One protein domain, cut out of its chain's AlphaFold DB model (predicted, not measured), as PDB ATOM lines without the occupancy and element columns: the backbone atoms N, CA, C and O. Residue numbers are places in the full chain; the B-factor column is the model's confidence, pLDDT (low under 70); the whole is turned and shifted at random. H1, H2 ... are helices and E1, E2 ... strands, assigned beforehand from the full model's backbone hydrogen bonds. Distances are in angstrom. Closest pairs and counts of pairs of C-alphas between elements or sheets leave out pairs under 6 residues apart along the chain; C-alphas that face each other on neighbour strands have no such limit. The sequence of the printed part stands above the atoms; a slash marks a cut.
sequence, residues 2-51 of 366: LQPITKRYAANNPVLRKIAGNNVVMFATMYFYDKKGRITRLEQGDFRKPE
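AT A GLANCE: This is residues 2 to 51 of the 366 residues of an uncharacterized protein of Duganella sp. GV023 (UniProt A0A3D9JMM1). A long two-stranded hairpin, E1 and E2, makes one end of the model, and a small loose head, made of the short helix H1 and the loop of residues 13 to 26, makes the other. The hairpin's turn, residues 34 to 38, is at the end far from the head, and both ends of the printed part lie near the hairpin's open end. The printed part has 50 residues, with one named helix and two named strands in the order H1, E1, E2; the sheet, in the order E1 - E2, is antiparallel. The class is mixed, helices and strands, though under half of the residues are in named elements. The whole is loose, with a radius of gyration of the C-alphas of 13.3 A, and the C-alphas span 37 by 25 by 14 A.

HOW THE PARTS SIT: The first named element is H1, residues 7 to 12, and every O i to N i+4 pair inside it is within hydrogen-bond range. A long link of 14 residues joins it to E1, residues 27 to 33. A tight link of 5 residues then joins E1 to E2, residues 39 to 46, and the two strands form a hairpin. They are antiparallel neighbours, with 161 degrees between their N-to-C directions. C-alphas 27 and 46, which face each other, are 4.4 A apart, and so are C-alphas 33 and 39. Across the pair, N 30 and O 43 are within hydrogen-bond range at 2.8 A, and N 45 and O 28 at 3.0 A. H1 and E2 are apart, with no C-alpha of the one within 8 A of the other.

IN THESE COORDINATES: H1 begins at Lys 7, with its C-alpha at (7.043, 31.308, -7.102), and ends at Asn 12; it measures 8.7 A from first to last C-alpha. Residues 16 to 18 are a further short run of helix without a name. E1 runs from Phe 27, with its C-alpha at (17.430, 21.811, -4.665), to Tyr 33 over 19.8 A. E2, the longest strand by residues, runs from Ile 39 to Asp 46 over 20.8 A, and C-alpha 46 is at (16.864, 18.952, -7.990).

THE WHOLE: The two C-alphas farthest apart are those of Asn 22 and Lys 35, at 38.0 A, while the first and last printed C-alphas, those of Leu 2 and Glu 51, are 7.9 A apart. The printed part runs from residue 2 to residue 51 without a cut, in a full chain of 366 residues. The link from H1 to E1 is long; the C-alphas of residues 13 to 26 lie 7 to 16 A from the mean of all C-alphas. The mean pLDDT of the printed part is 73.5. Residues 2 to 25 are under 70, and H1 has a mean of 61, against 90 for E1 and 93 for E2.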
ATOM      1  N   LEU A   2       8.616  14.702  -5.709       38.09
ATOM      2  CA  LEU A   2       8.934  16.078  -5.301       38.09
ATOM      3  C   LEU A   2       8.310  17.027  -6.329       38.09
ATOM      4  O   LEU A   2       8.591  16.905  -7.515       38.09
ATOM      5  N   GLN A   3       7.429  17.932  -5.902       45.06
ATOM      6  CA  GLN A   3       6.845  18.926  -6.806       45.06
ATOM      7  C   GLN A   3       7.720  20.188  -6.836       45.06
ATOM      8  O   GLN A   3       8.179  20.624  -5.777       45.06
ATOM      9  N   PRO A   4       7.953  20.799  -8.013       49.41
ATOM     10  CA  PRO A   4       8.686  22.054  -8.103       49.41
ATOM     11  C   PRO A   4       7.969  23.151  -7.309       49.41
ATOM     12  O   PRO A   4       6.771  23.397  -7.485       49.41
ATOM     13  N   ILE A   5       8.710  23.838  -6.438       56.03
ATOM     14  CA  ILE A   5       8.195  24.997  -5.708       56.03
ATOM     15  C   ILE A   5       8.037  26.147  -6.705       56.03
ATOM     16  O   ILE A   5       8.998  26.795  -7.114       56.03
ATOM     17  N   THR A   6       6.798  26.410  -7.111       57.81
ATOM     18  CA  THR A   6       6.488  27.580  -7.934       57.81
ATOM     19  C   THR A   6       6.673  28.859  -7.112       57.81
ATOM     20  O   THR A   6       6.440  28.864  -5.899       57.81
ATOM     21  N   LYS A   7       7.010  29.984  -7.763       58.31
ATOM     22  CA  LYS A   7       7.043  31.308  -7.102       58.31
ATOM     23  C   LYS A   7       5.752  31.587  -6.319       58.31
ATOM     24  O   LYS A   7       5.795  32.157  -5.235       58.31
ATOM     25  N   ARG A   8       4.613  31.116  -6.840       60.59
ATOM     26  CA  ARG A   8       3.292  31.229  -6.211       60.59
ATOM     27  C   ARG A   8       3.184  30.423  -4.911       60.59
ATOM     28  O   ARG A   8       2.645  30.934  -3.937       60.59
ATOM     29  N   TYR A   9       3.702  29.194  -4.871       61.34
ATOM     30  CA  TYR A   9       3.713  28.379  -3.650       61.34
ATOM     31  C   TYR A   9       4.652  28.963  -2.586       61.34
ATOM     32  O   TYR A   9       4.255  29.107  -1.432       61.34
ATOM     33  N   ALA A  10       5.862  29.381  -2.980       62.84
ATOM     34  CA  ALA A  10       6.814  30.019  -2.068       62.84
ATOM     35  C   ALA A  10       6.260  31.320  -1.462       62.84
ATOM     36  O   ALA A  10       6.397  31.542  -0.263       62.84
ATOM     37  N   ALA A  11       5.577  32.141  -2.267       62.97
ATOM     38  CA  ALA A  11       4.957  33.386  -1.814       62.97
ATOM     39  C   ALA A  11       3.804  33.174  -0.814       62.97
ATOM     40  O   ALA A  11       3.543  34.052   0.006       62.97
ATOM     41  N   ASN A  12       3.143  32.014  -0.854       61.41
ATOM     42  CA  ASN A  12       1.993  31.696  -0.004       61.41
ATOM     43  C   ASN A  12       2.348  30.821   1.209       61.41
ATOM     44  O   ASN A  12       1.505  30.617   2.080       61.41
ATOM     45  N   ASN A  13       3.582  30.319   1.299       67.75
ATOM     46  CA  ASN A  13       4.055  29.544   2.440       67.75
ATOM     47  C   ASN A  13       4.783  30.469   3.445       67.75
ATOM     48  O   ASN A  13       5.779  31.096   3.080       67.75
ATOM     49  N   PRO A  14       4.339  30.563   4.713       62.84
ATOM     50  CA  PRO A  14       4.831  31.556   5.677       62.84
ATOM     51  C   PRO A  14       6.303  31.382   6.082       62.84
ATOM     52  O   PRO A  14       6.921  32.338   6.560       62.84
ATOM     53  N   VAL A  15       6.877  30.194   5.866       61.69
ATOM     54  CA  VAL A  15       8.303  29.915   6.086       61.69
ATOM     55  C   VAL A  15       9.110  30.260   4.833       61.69
ATOM     56  O   VAL A  15      10.096  30.990   4.914       61.69
ATOM     57  N   LEU A  16       8.664  29.810   3.654       56.84
ATOM     58  CA  LEU A  16       9.393  30.004   2.391       56.84
ATOM     59  C   LEU A  16       9.334  31.448   1.872       56.84
ATOM     60  O   LEU A  16      10.304  31.927   1.284       56.84
ATOM     61  N   ARG A  17       8.246  32.180   2.147       61.84
ATOM     62  CA  ARG A  17       8.068  33.589   1.751       61.84
ATOM     63  C   ARG A  17       9.159  34.497   2.323       61.84
ATOM     64  O   ARG A  17       9.513  35.487   1.692       61.84
ATOM     65  N   LYS A  18       9.713  34.155   3.493       62.06
ATOM     66  CA  LYS A  18      10.802  34.907   4.142       62.06
ATOM     67  C   LYS A  18      12.173  34.675   3.491       62.06
ATOM     68  O   LYS A  18      13.081  35.466   3.711       62.06
ATOM     69  N   ILE A  19      12.315  33.612   2.698       56.38
ATOM     70  CA  ILE A  19      13.579  33.170   2.086       56.38
ATOM     71  C   ILE A  19      13.608  33.503   0.579       56.38
ATOM     72  O   ILE A  19      14.658  33.815   0.020       56.38
ATOM     73  N   ALA A  20      12.449  33.474  -0.088       54.19
ATOM     74  CA  ALA A  20      12.317  33.439  -1.548       54.19
ATOM     75  C   ALA A  20      11.952  34.786  -2.213       54.19
ATOM     76  O   ALA A  20      11.260  34.800  -3.229       54.19
ATOM     77  N   GLY A  21      12.409  35.922  -1.673       48.38
ATOM     78  CA  GLY A  21      12.120  37.245  -2.255       48.38
ATOM     79  C   GLY A  21      12.641  37.417  -3.690       48.38
ATOM     80  O   GLY A  21      11.982  38.059  -4.495       48.38
ATOM     81  N   ASN A  22      13.776  36.786  -4.024       51.50
ATOM     82  CA  ASN A  22      14.345  36.719  -5.380       51.50
ATOM     83  C   ASN A  22      15.138  35.423  -5.665       51.50
ATOM     84  O   ASN A  22      15.670  35.255  -6.760       51.50
ATOM     85  N   ASN A  23      15.208  34.489  -4.711       50.25
ATOM     86  CA  ASN A  23      16.025  33.281  -4.823       50.25
ATOM     87  C   ASN A  23      15.158  32.077  -5.212       50.25
ATOM     88  O   ASN A  23      14.264  31.680  -4.464       50.25
ATOM     89  N   VAL A  24      15.422  31.490  -6.383       57.41
ATOM     90  CA  VAL A  24      14.831  30.209  -6.795       57.41
ATOM     91  C   VAL A  24      15.591  29.099  -6.077       57.41
ATOM     92  O   VAL A  24      16.780  28.899  -6.312       57.41
ATOM     93  N   VAL A  25      14.911  28.380  -5.187       61.94
ATOM     94  CA  VAL A  25      15.474  27.192  -4.539       61.94
ATOM     95  C   VAL A  25      15.641  26.114  -5.613       61.94
ATOM     96  O   VAL A  25      14.651  25.611  -6.137       61.94
ATOM     97  N   MET A  26      16.884  25.792  -5.977       72.19
ATOM     98  CA  MET A  26      17.168  24.821  -7.047       72.19
ATOM     99  C   MET A  26      17.197  23.371  -6.553       72.19
ATOM    100  O   MET A  26      17.013  22.457  -7.346       72.19
ATOM    101  N   PHE A  27      17.369  23.147  -5.251       80.25
ATOM    102  CA  PHE A  27      17.430  21.811  -4.665       80.25
ATOM    103  C   PHE A  27      16.820  21.775  -3.262       80.25
ATOM    104  O   PHE A  27      16.783  22.791  -2.567       80.25
ATOM    105  N   ALA A  28      16.378  20.596  -2.830       83.94
ATOM    106  CA  ALA A  28      16.046  20.311  -1.436       83.94
ATOM    107  C   ALA A  28      16.933  19.191  -0.900       83.94
ATOM    108  O   ALA A  28      17.157  18.194  -1.584       83.94
ATOM    109  N   THR A  29      17.392  19.352   0.342       87.94
ATOM    110  CA  THR A  29      18.120  18.317   1.079       87.94
ATOM    111  C   THR A  29      17.188  17.667   2.092       87.94
ATOM    112  O   THR A  29      16.568  18.350   2.907       87.94
ATOM    113  N   MET A  30      17.087  16.344   2.037       91.12
ATOM    114  CA  MET A  30      16.308  15.530   2.963       91.12
ATOM    115  C   MET A  30      17.256  14.832   3.932       91.12
ATOM    116  O   MET A  30      18.246  14.231   3.513       91.12
ATOM    117  N   TYR A  31      16.935  14.900   5.221       93.00
ATOM    118  CA  TYR A  31      17.704  14.279   6.294       93.00
ATOM    119  C   TYR A  31      16.930  13.087   6.843       93.00
ATOM    120  O   TYR A  31      15.773  13.226   7.242       93.00
ATOM    121  N   PHE A  32      17.579  11.931   6.880       94.88
ATOM    122  CA  PHE A  32      17.030  10.716   7.462       94.88
ATOM    123  C   PHE A  32      17.742  10.432   8.777       94.88
ATOM    124  O   PHE A  32      18.967  10.532   8.856       94.88
ATOM    125  N   TYR A  33      16.958  10.080   9.790       95.44
ATOM    126  CA  TYR A  33      17.432   9.849  11.147       95.44
ATOM    127  C   TYR A  33      17.157   8.406  11.570       95.44
ATOM    128  O   TYR A  33      16.159   7.814  11.155       95.44
ATOM    129  N   ASP A  34      18.025   7.842  12.406       94.25
ATOM    130  CA  ASP A  34      17.751   6.575  13.082       94.25
ATOM    131  C   ASP A  34      16.906   6.752  14.357       94.25
ATOM    132  O   ASP A  34      16.491   7.852  14.723       94.25
ATOM    133  N   LYS A  35      16.664   5.641  15.065       94.94
ATOM    134  CA  LYS A  35      15.884   5.612  16.313       94.94
ATOM    135  C   LYS A  35      16.512   6.413  17.461       94.94
ATOM    136  O   LYS A  35      15.802   6.744  18.404       94.94
ATOM    137  N   LYS A  36      17.816   6.704  17.398       95.62
ATOM    138  CA  LYS A  36      18.531   7.539  18.374       95.62
ATOM    139  C   LYS A  36      18.569   9.017  17.950       95.62
ATOM    140  O   LYS A  36      19.171   9.831  18.642       95.62
ATOM    141  N   GLY A  37      17.940   9.378  16.827       95.19
ATOM    142  CA  GLY A  37      17.934  10.745  16.305       95.19
ATOM    143  C   GLY A  37      19.238  11.148  15.611       95.19
ATOM    144  O   GLY A  37      19.484  12.338  15.420       95.19
ATOM    145  N   ARG A  38      20.084  10.185  15.222       94.56
ATOM    146  CA  ARG A  38      21.340  10.445  14.500       94.56
ATOM    147  C   ARG A  38      21.068  10.468  12.999       94.56
ATOM    148  O   ARG A  38      20.302   9.648  12.504       94.56
ATOM    149  N   ILE A  39      21.703  11.383  12.266       95.12
ATOM    150  CA  ILE A  39      21.549  11.471  10.806       95.12
ATOM    151  C   ILE A  39      22.253  10.282  10.150       95.12
ATOM    152  O   ILE A  39      23.474  10.200  10.219       95.12
ATOM    153  N   THR A  40      21.517   9.415   9.461       95.00
ATOM    154  CA  THR A  40      22.064   8.234   8.769       95.00
ATOM    155  C   THR A  40      22.179   8.412   7.265       95.00
ATOM    156  O   THR A  40      22.991   7.743   6.632       95.00
ATOM    157  N   ARG A  41      21.391   9.311   6.670       95.88
ATOM    158  CA  ARG A  41      21.402   9.534   5.222       95.88
ATOM    159  C   ARG A  41      20.993  10.958   4.869       95.88
ATOM    160  O   ARG A  41      20.082  11.518   5.482       95.88
ATOM    161  N   LEU A  42      21.670  11.529   3.878       95.31
ATOM    162  CA  LEU A  42      21.313  12.792   3.241       95.31
ATOM    163  C   LEU A  42      21.021  12.524   1.769       95.31
ATOM    164  O   LEU A  42      21.845  11.939   1.066       95.31
ATOM    165  N   GLU A  43      19.875  12.995   1.300       95.06
ATOM    166  CA  GLU A  43      19.502  12.951  -0.114       95.06
ATOM    167  C   GLU A  43      19.283  14.368  -0.638       95.06
ATOM    168  O   GLU A  43      18.793  15.232   0.093       95.06
ATOM    169  N   GLN A  44      19.621  14.614  -1.901       92.56
ATOM    170  CA  GLN A  44      19.374  15.883  -2.575       92.56
ATOM    171  C   GLN A  44      18.514  15.664  -3.821       92.56
ATOM    172  O   GLN A  44      18.869  14.887  -4.703       92.56
ATOM    173  N   GLY A  45      17.381  16.360  -3.902       88.94
ATOM    174  CA  GLY A  45      16.551  16.411  -5.110       88.94
ATOM    175  C   GLY A  45      16.703  17.753  -5.824       88.94
ATOM    176  O   GLY A  45      16.635  18.792  -5.165       88.94
ATOM    177  N   ASP A  46      16.877  17.743  -7.150       84.00
ATOM    178  CA  ASP A  46      16.864  18.952  -7.990       84.00
ATOM    179  C   ASP A  46      15.417  19.277  -8.396       84.00
ATOM    180  O   ASP A  46      14.742  18.489  -9.060       84.00
ATOM    181  N   PHE A  47      14.930  20.461  -8.018       78.12
ATOM    182  CA  PHE A  47      13.569  20.892  -8.345       78.12
ATOM    183  C   PHE A  47      13.355  21.149  -9.840       78.12
ATOM    184  O   PHE A  47      12.209  21.200 -10.286       78.12
ATOM    185  N   ARG A  48      14.429  21.312 -10.622       78.38
ATOM    186  CA  ARG A  48      14.367  21.452 -12.086       78.38
ATOM    187  C   ARG A  48      14.216  20.108 -12.795       78.38
ATOM    188  O   ARG A  48      13.924  20.111 -13.987       78.38
ATOM    189  N   LYS A  49      14.423  18.993 -12.085       79.44
ATOM    190  CA  LYS A  49      14.306  17.620 -12.600       79.44
ATOM    191  C   LYS A  49      13.464  16.752 -11.649       79.44
ATOM    192  O   LYS A  49      13.973  15.776 -11.099       79.44
ATOM    193  N   PRO A  50      12.194  17.118 -11.390       75.88
ATOM    194  CA  PRO A  50      11.349  16.472 -10.377       75.88
ATOM    195  C   PRO A  50      11.056  14.984 -10.647       75.88
ATOM    196  O   PRO A  50      10.673  14.250  -9.735       75.88
ATOM    197  N   GLU A  51      11.211  14.542 -11.895       83.44
ATOM    198  CA  GLU A  51      11.117  13.148 -12.325       83.44
ATOM    199  C   GLU A  51      12.327  12.298 -11.910       83.44
ATOM    200  O   GLU A  51      12.215  11.072 -11.819       83.44
TER     201      GLU A  51